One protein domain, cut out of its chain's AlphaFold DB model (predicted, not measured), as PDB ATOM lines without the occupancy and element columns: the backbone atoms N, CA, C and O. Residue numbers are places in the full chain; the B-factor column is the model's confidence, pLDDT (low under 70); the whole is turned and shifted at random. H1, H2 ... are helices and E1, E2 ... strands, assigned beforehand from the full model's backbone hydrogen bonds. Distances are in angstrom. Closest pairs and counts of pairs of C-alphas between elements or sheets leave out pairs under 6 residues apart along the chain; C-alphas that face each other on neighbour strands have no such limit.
ATOM      1  N   ILE A   3      13.530 131.544 -35.536       97.94
ATOM      2  CA  ILE A   3      12.804 131.573 -36.810       97.94
ATOM      3  C   ILE A   3      13.014 132.945 -37.443       97.94
ATOM      4  O   ILE A   3      12.676 133.962 -36.850       97.94
ATOM      5  N   PHE A   4      13.550 132.968 -38.656       98.19
ATOM      6  CA  PHE A   4      13.842 134.178 -39.413       98.19
ATOM      7  C   PHE A   4      12.976 134.219 -40.665       98.19
ATOM      8  O   PHE A   4      13.264 133.537 -41.648       98.19
ATOM      9  N   GLN A   5      11.915 135.016 -40.649       98.00
ATOM     10  CA  GLN A   5      11.082 135.222 -41.826       98.00
ATOM     11  C   GLN A   5      11.819 136.083 -42.851       98.00
ATOM     12  O   GLN A   5      12.375 137.135 -42.525       98.00
ATOM     13  N   VAL A   6      11.805 135.640 -44.104       97.75
ATOM     14  CA  VAL A   6      12.334 136.407 -45.227       97.75
ATOM     15  C   VAL A   6      11.370 137.540 -45.549       97.75
ATOM     16  O   VAL A   6      10.168 137.339 -45.701       97.75
ATOM     17  N   THR A   7      11.913 138.746 -45.654       95.06
ATOM     18  CA  THR A   7      11.188 139.954 -46.047       95.06
ATOM     19  C   THR A   7      11.910 140.630 -47.209       95.06
ATOM     20  O   THR A   7      13.040 140.266 -47.557       95.06
ATOM     21  N   GLN A   8      11.312 141.669 -47.796       89.31
ATOM     22  CA  GLN A   8      11.972 142.470 -48.834       89.31
ATOM     23  C   GLN A   8      13.322 143.034 -48.354       89.31
ATOM     24  O   GLN A   8      14.316 142.949 -49.077       89.31
ATOM     25  N   ASN A   9      13.400 143.463 -47.091       90.50
ATOM     26  CA  ASN A   9      14.574 144.129 -46.523       90.50
ATOM     27  C   ASN A   9      15.612 143.173 -45.911       90.50
ATOM     28  O   ASN A   9      16.690 143.616 -45.532       90.50
ATOM     29  N   GLY A  10      15.329 141.869 -45.824       92.44
ATOM     30  CA  GLY A  10      16.266 140.904 -45.245       92.44
ATOM     31  C   GLY A  10      15.563 139.827 -44.434       92.44
ATOM     32  O   GLY A  10      14.666 139.163 -44.949       92.44
ATOM     33  N   LEU A  11      15.998 139.651 -43.188       97.12
ATOM     34  CA  LEU A  11      15.436 138.700 -42.234       97.12
ATOM     35  C   LEU A  11      14.785 139.443 -41.073       97.12
ATOM     36  O   LEU A  11      15.353 140.406 -40.564       97.12
ATOM     37  N   ASN A  12      13.623 138.966 -40.647       96.94
ATOM     38  CA  ASN A  12      12.981 139.385 -39.410       96.94
ATOM     39  C   ASN A  12      12.841 138.174 -38.482       96.94
ATOM     40  O   ASN A  12      12.279 137.161 -38.896       96.94
ATOM     41  N   GLU A  13      13.345 138.261 -37.251       97.19
ATOM     42  CA  GLU A  13      13.142 137.196 -36.262       97.19
ATOM     43  C   GLU A  13      11.681 137.214 -35.782       97.19
ATOM     44  O   GLU A  13      11.119 138.274 -35.505       97.19
ATOM     45  N   ILE A  14      11.048 136.041 -35.735       96.69
ATOM     46  CA  ILE A  14       9.664 135.863 -35.284       96.69
ATOM     47  C   ILE A  14       9.584 134.755 -34.232       96.69
ATOM     48  O   ILE A  14      10.374 133.812 -34.234       96.69
ATOM     49  N   GLU A  15       8.585 134.843 -33.356       95.50
ATOM     50  CA  GLU A  15       8.373 133.891 -32.252       95.50
ATOM     51  C   GLU A  15       7.206 132.918 -32.500       95.50
ATOM     52  O   GLU A  15       6.806 132.184 -31.602       95.50
ATOM     53  N   ARG A  16       6.655 132.907 -33.719       94.31
ATOM     54  CA  ARG A  16       5.496 132.091 -34.123       94.31
ATOM     55  C   ARG A  16       5.772 131.310 -35.406       94.31
ATOM     56  O   ARG A  16       6.732 131.614 -36.119       94.31
ATOM     57  N   LYS A  17       4.907 130.341 -35.733       94.62
ATOM     58  CA  LYS A  17       4.911 129.685 -37.053       94.62
ATOM     59  C   LYS A  17       4.810 130.746 -38.172       94.62
ATOM     60  O   LYS A  17       3.973 131.642 -38.051       94.62
ATOM     61  N   PRO A  18       5.636 130.673 -39.236       96.19
ATOM     62  CA  PRO A  18       5.502 131.573 -40.378       96.19
ATOM     63  C   PRO A  18       4.166 131.364 -41.100       96.19
ATOM     64  O   PRO A  18       3.658 130.245 -41.170       96.19
ATOM     65  N   ASP A  19       3.615 132.434 -41.669       95.62
ATOM     66  CA  ASP A  19       2.370 132.363 -42.436       95.62
ATOM     67  C   ASP A  19       2.577 131.606 -43.761       95.62
ATOM     68  O   ASP A  19       3.645 131.693 -44.371       95.62
ATOM     69  N   ALA A  20       1.536 130.935 -44.266       96.50
ATOM     70  CA  ALA A  20       1.565 130.156 -45.515       96.50
ATOM     71  C   ALA A  20       2.084 130.938 -46.741       96.50
ATOM     72  O   ALA A  20       2.648 130.361 -47.665       96.50
ATOM     73  N   GLY A  21       1.928 132.264 -46.767       96.81
ATOM     74  CA  GLY A  21       2.451 133.125 -47.837       96.81
ATOM     75  C   GLY A  21       3.944 133.458 -47.734       96.81
ATOM     76  O   GLY A  21       4.452 134.213 -48.555       96.81
ATOM     77  N   SER A  22       4.649 132.958 -46.717       97.50
ATOM     78  CA  SER A  22       6.007 133.391 -46.373       97.50
ATOM     79  C   SER A  22       7.044 132.281 -46.530       97.50
ATOM     80  O   SER A  22       6.741 131.092 -46.496       97.50
ATOM     81  N   THR A  23       8.306 132.686 -46.659       98.50
ATOM     82  CA  THR A  23       9.465 131.797 -46.500       98.50
ATOM     83  C   THR A  23      10.185 132.152 -45.207       98.50
ATOM     84  O   THR A  23      10.347 133.334 -44.899       98.50
ATOM     85  N   ALA A  24      10.660 131.156 -44.462       98.44
ATOM     86  CA  ALA A  24      11.450 131.382 -43.258       98.44
ATOM     87  C   ALA A  24      12.662 130.454 -43.176       98.44
ATOM     88  O   ALA A  24      12.667 129.356 -43.723       98.44
ATOM     89  N   ILE A  25      13.686 130.890 -42.448       98.56
ATOM     90  CA  ILE A  25      14.835 130.073 -42.071       98.56
ATOM     91  C   ILE A  25      14.689 129.733 -40.593       98.56
ATOM     92  O   ILE A  25      14.595 130.628 -39.757       98.56
ATOM     93  N   ILE A  26      14.684 128.450 -40.263       98.12
ATOM     94  CA  ILE A  26      14.638 127.963 -38.890       98.12
ATOM     95  C   ILE A  26      16.019 127.450 -38.527       98.12
ATOM     96  O   ILE A  26      16.551 126.558 -39.186       98.12
ATOM     97  N   VAL A  27      16.588 128.008 -37.465       97.69
ATOM     98  CA  VAL A  27      17.874 127.597 -36.909       97.69
ATOM     99  C   VAL A  27      17.626 126.909 -35.576       97.69
ATOM    100  O   VAL A  27      17.112 127.515 -34.633       97.69
ATOM    101  N   ASP A  28      17.997 125.638 -35.485       95.94
ATOM    102  CA  ASP A  28      17.976 124.873 -34.244       95.94
ATOM    103  C   ASP A  28      19.399 124.463 -33.862       95.94
ATOM    104  O   ASP A  28      19.981 123.513 -34.396       95.94
ATOM    105  N   GLU A  29      19.974 125.240 -32.943       95.25
ATOM    106  CA  GLU A  29      21.338 125.069 -32.451       95.25
ATOM    107  C   GLU A  29      21.524 123.782 -31.644       95.25
ATOM    108  O   GLU A  29      22.620 123.214 -31.685       95.25
ATOM    109  N   ASP A  30      20.481 123.316 -30.953       93.31
ATOM    110  CA  ASP A  30      20.523 122.109 -30.125       93.31
ATOM    111  C   ASP A  30      20.496 120.868 -31.020       93.31
ATOM    112  O   ASP A  30      21.351 119.990 -30.907       93.31
ATOM    113  N   ALA A  31      19.582 120.841 -31.998       93.31
ATOM    114  CA  ALA A  31      19.487 119.755 -32.977       93.31
ATOM    115  C   ALA A  31      20.573 119.805 -34.068       93.31
ATOM    116  O   ALA A  31      20.676 118.887 -34.884       93.31
ATOM    117  N   LYS A  32      21.367 120.883 -34.119       94.50
ATOM    118  CA  LYS A  32      22.334 121.189 -35.185       94.50
ATOM    119  C   LYS A  32      21.713 121.173 -36.593       94.50
ATOM    120  O   LYS A  32      22.358 120.754 -37.556       94.50
ATOM    121  N   LYS A  33      20.479 121.671 -36.723       96.81
ATOM    122  CA  LYS A  33      19.720 121.697 -37.983       96.81
ATOM    123  C   LYS A  33      19.385 123.119 -38.425       96.81
ATOM    124  O   LYS A  33      19.173 124.015 -37.613       96.81
ATOM    125  N   ILE A  34      19.362 123.309 -39.742       98.00
ATOM    126  CA  ILE A  34      18.877 124.529 -40.387       98.00
ATOM    127  C   ILE A  34      17.844 124.100 -41.421       98.00
ATOM    128  O   ILE A  34      18.165 123.331 -42.329       98.00
ATOM    129  N   TRP A  35      16.626 124.609 -41.299       98.19
ATOM    130  CA  TRP A  35      15.569 124.390 -42.279       98.19
ATOM    131  C   TRP A  35      15.234 125.689 -42.994       98.19
ATOM    132  O   TRP A  35      15.268 126.766 -42.405       98.19
ATOM    133  N   ILE A  36      14.888 125.581 -44.266       98.38
ATOM    134  CA  ILE A  36      14.236 126.632 -45.032       98.38
ATOM    135  C   ILE A  36      12.795 126.173 -45.179       98.38
ATOM    136  O   ILE A  36      12.508 125.269 -45.957       98.38
ATOM    137  N   TRP A  37      11.903 126.748 -44.386       98.44
ATOM    138  CA  TRP A  37      10.487 126.439 -44.470       98.44
ATOM    139  C   TRP A  37       9.844 127.281 -45.562       98.44
ATOM    140  O   TRP A  37       9.968 128.512 -45.578       98.44
ATOM    141  N   ARG A  38       9.172 126.596 -46.478       98.19
ATOM    142  CA  ARG A  38       8.495 127.169 -47.626       98.19
ATOM    143  C   ARG A  38       6.991 127.073 -47.405       98.19
ATOM    144  O   ARG A  38       6.422 125.984 -47.456       98.19
ATOM    145  N   GLY A  39       6.361 128.218 -47.176       97.94
ATOM    146  CA  GLY A  39       4.910 128.309 -47.145       97.94
ATOM    147  C   GLY A  39       4.310 127.996 -48.514       97.94
ATOM    148  O   GLY A  39       4.909 128.298 -49.552       97.94
ATOM    149  N   SER A  40       3.118 127.409 -48.538       97.00
ATOM    150  CA  SER A  40       2.419 127.011 -49.766       97.00
ATOM    151  C   SER A  40       2.154 128.170 -50.741       97.00
ATOM    152  O   SER A  40       2.135 127.963 -51.952       97.00
ATOM    153  N   GLY A  41       2.001 129.397 -50.234       95.62
ATOM    154  CA  GLY A  41       1.828 130.630 -51.011       95.62
ATOM    155  C   GLY A  41       3.102 131.463 -51.174       95.62
ATOM    156  O   GLY A  41       3.023 132.613 -51.600       95.62
ATOM    157  N   SER A  42       4.264 130.931 -50.793       95.25
ATOM    158  CA  SER A  42       5.529 131.665 -50.850       95.25
ATOM    159  C   SER A  42       6.063 131.842 -52.277       95.25
ATOM    160  O   SER A  42       5.860 131.010 -53.165       95.25
ATOM    161  N   SER A  43       6.809 132.928 -52.491       95.56
ATOM    162  CA  SER A  43       7.460 133.192 -53.774       95.56
ATOM    163  C   SER A  43       8.739 132.355 -53.950       95.56
ATOM    164  O   SER A  43       9.573 132.320 -53.040       95.56
ATOM    165  N   PRO A  44       9.002 131.780 -55.143       95.19
ATOM    166  CA  PRO A  44      10.288 131.151 -55.457       95.19
ATOM    167  C   PRO A  44      11.502 132.069 -55.233       95.19
ATOM    168  O   PRO A  44      12.581 131.596 -54.873       95.19
ATOM    169  N   SER A  45      11.333 133.387 -55.404       95.81
ATOM    170  CA  SER A  45      12.395 134.368 -55.137       95.81
ATOM    171  C   SER A  45      12.788 134.417 -53.661       95.81
ATOM    172  O   SER A  45      13.969 134.565 -53.345       95.81
ATOM    173  N   ASP A  46      11.820 134.264 -52.755       97.25
ATOM    174  CA  ASP A  46      12.064 134.295 -51.313       97.25
ATOM    175  C   ASP A  46      12.770 133.023 -50.853       97.25
ATOM    176  O   ASP A  46      13.670 133.094 -50.022       97.25
ATOM    177  N   VAL A  47      12.451 131.879 -51.461       97.19
ATOM    178  CA  VAL A  47      13.146 130.601 -51.235       97.19
ATOM    179  C   VAL A  47      14.598 130.666 -51.702       97.19
ATOM    180  O   VAL A  47      15.509 130.223 -50.992       97.19
ATOM    181  N   TYR A  48      14.846 131.263 -52.869       96.75
ATOM    182  CA  TYR A  48      16.207 131.500 -53.348       96.75
ATOM    183  C   TYR A  48      16.980 132.413 -52.386       96.75
ATOM    184  O   TYR A  48      18.073 132.064 -51.932       96.75
ATOM    185  N   LYS A  49      16.376 133.539 -51.988       97.25
ATOM    186  CA  LYS A  49      16.956 134.466 -51.008       97.25
ATOM    187  C   LYS A  49      17.228 133.776 -49.666       97.25
ATOM    188  O   LYS A  49      18.308 133.952 -49.103       97.25
ATOM    189  N   ALA A  50      16.300 132.949 -49.183       98.12
ATOM    190  CA  ALA A  50      16.456 132.161 -47.964       98.12
ATOM    191  C   ALA A  50      17.650 131.208 -48.056       98.12
ATOM    192  O   ALA A  50      18.428 131.110 -47.115       98.12
ATOM    193  N   SER A  51      17.832 130.555 -49.205       97.06
ATOM    194  CA  SER A  51      18.944 129.629 -49.442       97.06
ATOM    195  C   SER A  51      20.298 130.325 -49.329       97.06
ATOM    196  O   SER A  51      21.213 129.801 -48.692       97.06
ATOM    197  N   THR A  52      20.420 131.539 -49.872       96.38
ATOM    198  CA  THR A  52      21.626 132.360 -49.712       96.38
ATOM    199  C   THR A  52      21.816 132.809 -48.261       96.38
ATOM    200  O   THR A  52      22.902 132.650 -47.702       96.38
ATOM    201  N   LEU A  53      20.769 133.337 -47.623       97.75
ATOM    202  CA  LEU A  53      20.844 133.875 -46.260       97.75
ATOM    203  C   LEU A  53      21.080 132.787 -45.201       97.75
ATOM    204  O   LEU A  53      21.769 133.031 -44.211       97.75
ATOM    205  N   ALA A  54      20.605 131.562 -45.432       97.94
ATOM    206  CA  ALA A  54      20.838 130.421 -44.552       97.94
ATOM    207  C   ALA A  54      22.331 130.065 -44.454       97.94
ATOM    208  O   ALA A  54      22.784 129.599 -43.411       97.94
ATOM    209  N   ILE A  55      23.125 130.329 -45.499       96.38
ATOM    210  CA  ILE A  55      24.585 130.149 -45.464       96.38
ATOM    211  C   ILE A  55      25.232 131.163 -44.513       96.38
ATOM    212  O   ILE A  55      26.168 130.803 -43.794       96.38
ATOM    213  N   SER A  56      24.744 132.406 -44.499       96.12
ATOM    214  CA  SER A  56      25.213 133.451 -43.583       96.12
ATOM    215  C   SER A  56      24.861 133.109 -42.139       96.12
ATOM    216  O   SER A  56      25.763 133.045 -41.304       96.12
ATOM    217  N   LEU A  57      23.598 132.752 -41.870       97.12
ATOM    218  CA  LEU A  57      23.155 132.315 -40.541       97.12
ATOM    219  C   LEU A  57      23.942 131.091 -40.062       97.12
ATOM    220  O   LEU A  57      24.403 131.047 -38.927       97.12
ATOM    221  N   ARG A  58      24.201 130.115 -40.940       96.94
ATOM    222  CA  ARG A  58      25.034 128.952 -40.603       96.94
ATOM    223  C   ARG A  58      26.404 129.352 -40.046       96.94
ATOM    224  O   ARG A  58      26.907 128.690 -39.140       96.94
ATOM    225  N   ARG A  59      27.029 130.394 -40.606       96.19
ATOM    226  CA  ARG A  59      28.324 130.907 -40.130       96.19
ATOM    227  C   ARG A  59      28.169 131.664 -38.813       96.19
ATOM    228  O   ARG A  59      28.967 131.438 -37.910       96.19
ATOM    229  N   GLU A  60      27.147 132.507 -38.708       96.56
ATOM    230  CA  GLU A  60      26.836 133.304 -37.515       96.56
ATOM    231  C   GLU A  60      26.612 132.424 -36.277       96.56
ATOM    232  O   GLU A  60      27.261 132.613 -35.251       96.56
ATOM    233  N   PHE A  61      25.811 131.368 -36.424       96.56
ATOM    234  CA  PHE A  61      25.535 130.383 -35.373       96.56
ATOM    235  C   PHE A  61      26.635 129.318 -35.214       96.56
ATOM    236  O   PHE A  61      26.482 128.364 -34.454       96.56
ATOM    237  N   LYS A  62      27.764 129.440 -35.931       96.69
ATOM    238  CA  LYS A  62      28.894 128.486 -35.901       96.69
ATOM    239  C   LYS A  62      28.485 127.033 -36.202       96.69
ATOM    240  O   LYS A  62      29.112 126.079 -35.743       96.69
ATOM    241  N   MET A  63      27.456 126.843 -37.024       96.38
ATOM    242  CA  MET A  63      26.884 125.542 -37.388       96.38
ATOM    243  C   MET A  63      27.480 125.001 -38.694       96.38
ATOM    244  O   MET A  63      26.756 124.574 -39.588       96.38
ATOM    245  N   PHE A  64      28.806 125.021 -38.846       92.94
ATOM    246  CA  PHE A  64      29.475 124.771 -40.135       92.94
ATOM    247  C   PHE A  64      29.133 123.423 -40.796       92.94
ATOM    248  O   PHE A  64      29.125 123.335 -42.024       92.94
ATOM    249  N   ASN A  65      28.789 122.407 -39.997       93.50
ATOM    250  CA  ASN A  65      28.408 121.074 -40.472       93.50
ATOM    251  C   ASN A  65      26.918 120.944 -40.836       93.50
ATOM    252  O   ASN A  65      26.532 119.962 -41.470       93.50
ATOM    253  N   ALA A  66      26.078 121.911 -40.462       95.31
ATOM    254  CA  ALA A  66      24.658 121.893 -40.786       95.31
ATOM    255  C   ALA A  66      24.446 122.291 -42.252       95.31
ATOM    256  O   ALA A  66      24.931 123.327 -42.719       95.31
ATOM    257  N   LYS A  67      23.708 121.476 -43.002       95.38
ATOM    258  CA  LYS A  67      23.265 121.823 -44.356       95.38
ATOM    259  C   LYS A  67      21.832 122.354 -44.268       95.38
ATOM    260  O   LYS A  67      21.014 121.658 -43.674       95.38
ATOM    261  N   PRO A  68      21.523 123.541 -44.822       96.94
ATOM    262  CA  PRO A  68      20.143 123.995 -44.939       96.94
ATOM    263  C   PRO A  68      19.312 123.000 -45.756       96.94
ATOM    264  O   PRO A  68      19.749 122.576 -46.826       96.94
ATOM    265  N   ILE A  69      18.135 122.628 -45.253       97.19
ATOM    266  CA  ILE A  69      17.204 121.697 -45.909       97.19
ATOM    267  C   ILE A  69      15.895 122.430 -46.178       97.19
ATOM    268  O   ILE A  69      15.333 123.023 -45.262       97.19
ATOM    269  N   ILE A  70      15.400 122.385 -47.415       97.75
ATOM    270  CA  ILE A  70      14.088 122.947 -47.750       97.75
ATOM    271  C   ILE A  70      12.996 121.996 -47.260       97.75
ATOM    272  O   ILE A  70      13.081 120.787 -47.470       97.75
ATOM    273  N   VAL A  71      11.982 122.558 -46.611       97.69
ATOM    274  CA  VAL A  71      10.820 121.849 -46.079       97.69
ATOM    275  C   VAL A  71       9.566 122.580 -46.533       97.69
ATOM    276  O   VAL A  71       9.442 123.784 -46.322       97.69
ATOM    277  N   GLU A  72       8.646 121.854 -47.153       97.50
ATOM    278  CA  GLU A  72       7.362 122.390 -47.609       97.50
ATOM    279  C   GLU A  72       6.350 122.416 -46.454       97.50
ATOM    280  O   GLU A  72       6.335 121.516 -45.608       97.50
ATOM    281  N   GLU A  73       5.477 123.422 -46.432       97.00
ATOM    282  CA  GLU A  73       4.330 123.475 -45.523       97.00
ATOM    283  C   GLU A  73       3.488 122.191 -45.604       97.00
ATOM    284  O   GLU A  73       3.142 121.717 -46.687       97.00
TER     285      GLU A  73
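AT A GLANCE: This is residues 3 to 73 of the 83 residues of an uncharacterized protein of Odinarchaeota archaeon (strain LCB_4) (UniProt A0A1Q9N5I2). What would one see first in this model? A strongly twisted sheet of five strands, with one long helix, H1, packed over one of its faces in two layers, while the other face has no named helix on it. What follows what along the printed part? The 71 printed residues hold five named strands and one named helix in the order E1, E2, E3, E4, H1, E5, a mixed class of helices and strands. The sheet's order is E2, E1, E3, E4, E5, and it is mixed, antiparallel but for the parallel pair E4 and E5. How large is it? It is compact, with a radius of gyration of the C-alphas of 11.0 A, and only just elongated, spanning 30 by 20 by 19 A.

IN THESE COORDINATES: Where do the first strands lie? E1 is residues 3 to 7, beginning at C-alpha 3 at (12.804, 131.573, -36.810), and E2 is residues 10 to 14. E3, residues 23 to 28, is 16.4 A long from first to last C-alpha, and E4, residues 33 to 38, is 15.8 A. Where are the helix and the last strand? H1 is residues 44 to 60, 24.5 A from first to last C-alpha, with a kink of 28 degrees near residue 52. E5 is residues 68 to 72, ending at C-alpha 72 at (7.362, 122.390, -47.609).

HOW THE PARTS SIT: How do the strands pair? E1 and E2 form a hairpin, with N 5 and O 12 2.8 A apart, and E1 is antiparallel to E3 at 155 degrees, with N 4 and O 25 2.8 A apart. E3 and E4 form a hairpin, with N 26 and O 35 2.8 A apart. E4 and E5 are parallel at 36 degrees, with N 36 and O 69 2.8 A apart. Where is H1? It is on the sheet; its closest C-alphas to E3 are those of Asp 46 and Thr 23, 6.0 A apart, and to E4 those of Ala 50 and Ile 36, 6.6 A apart. E4, H1 and E5 make a strand-helix-strand unit, two parallel neighbour strands with a helix between, and its crossover is right-handed. How complete is the helix backbone? In H1, 11 of 13 O i to N i+4 pairs are within hydrogen-bond range.

THE WHOLE: How far does it reach? The two C-alphas farthest apart are those of Gly 41 and Lys 62, 31.1 A. Are there cuts or long links? The printed part has no cut and no long link. How sure is the model? The mean pLDDT of the printed part is 96.4, and no printed residue is under 70.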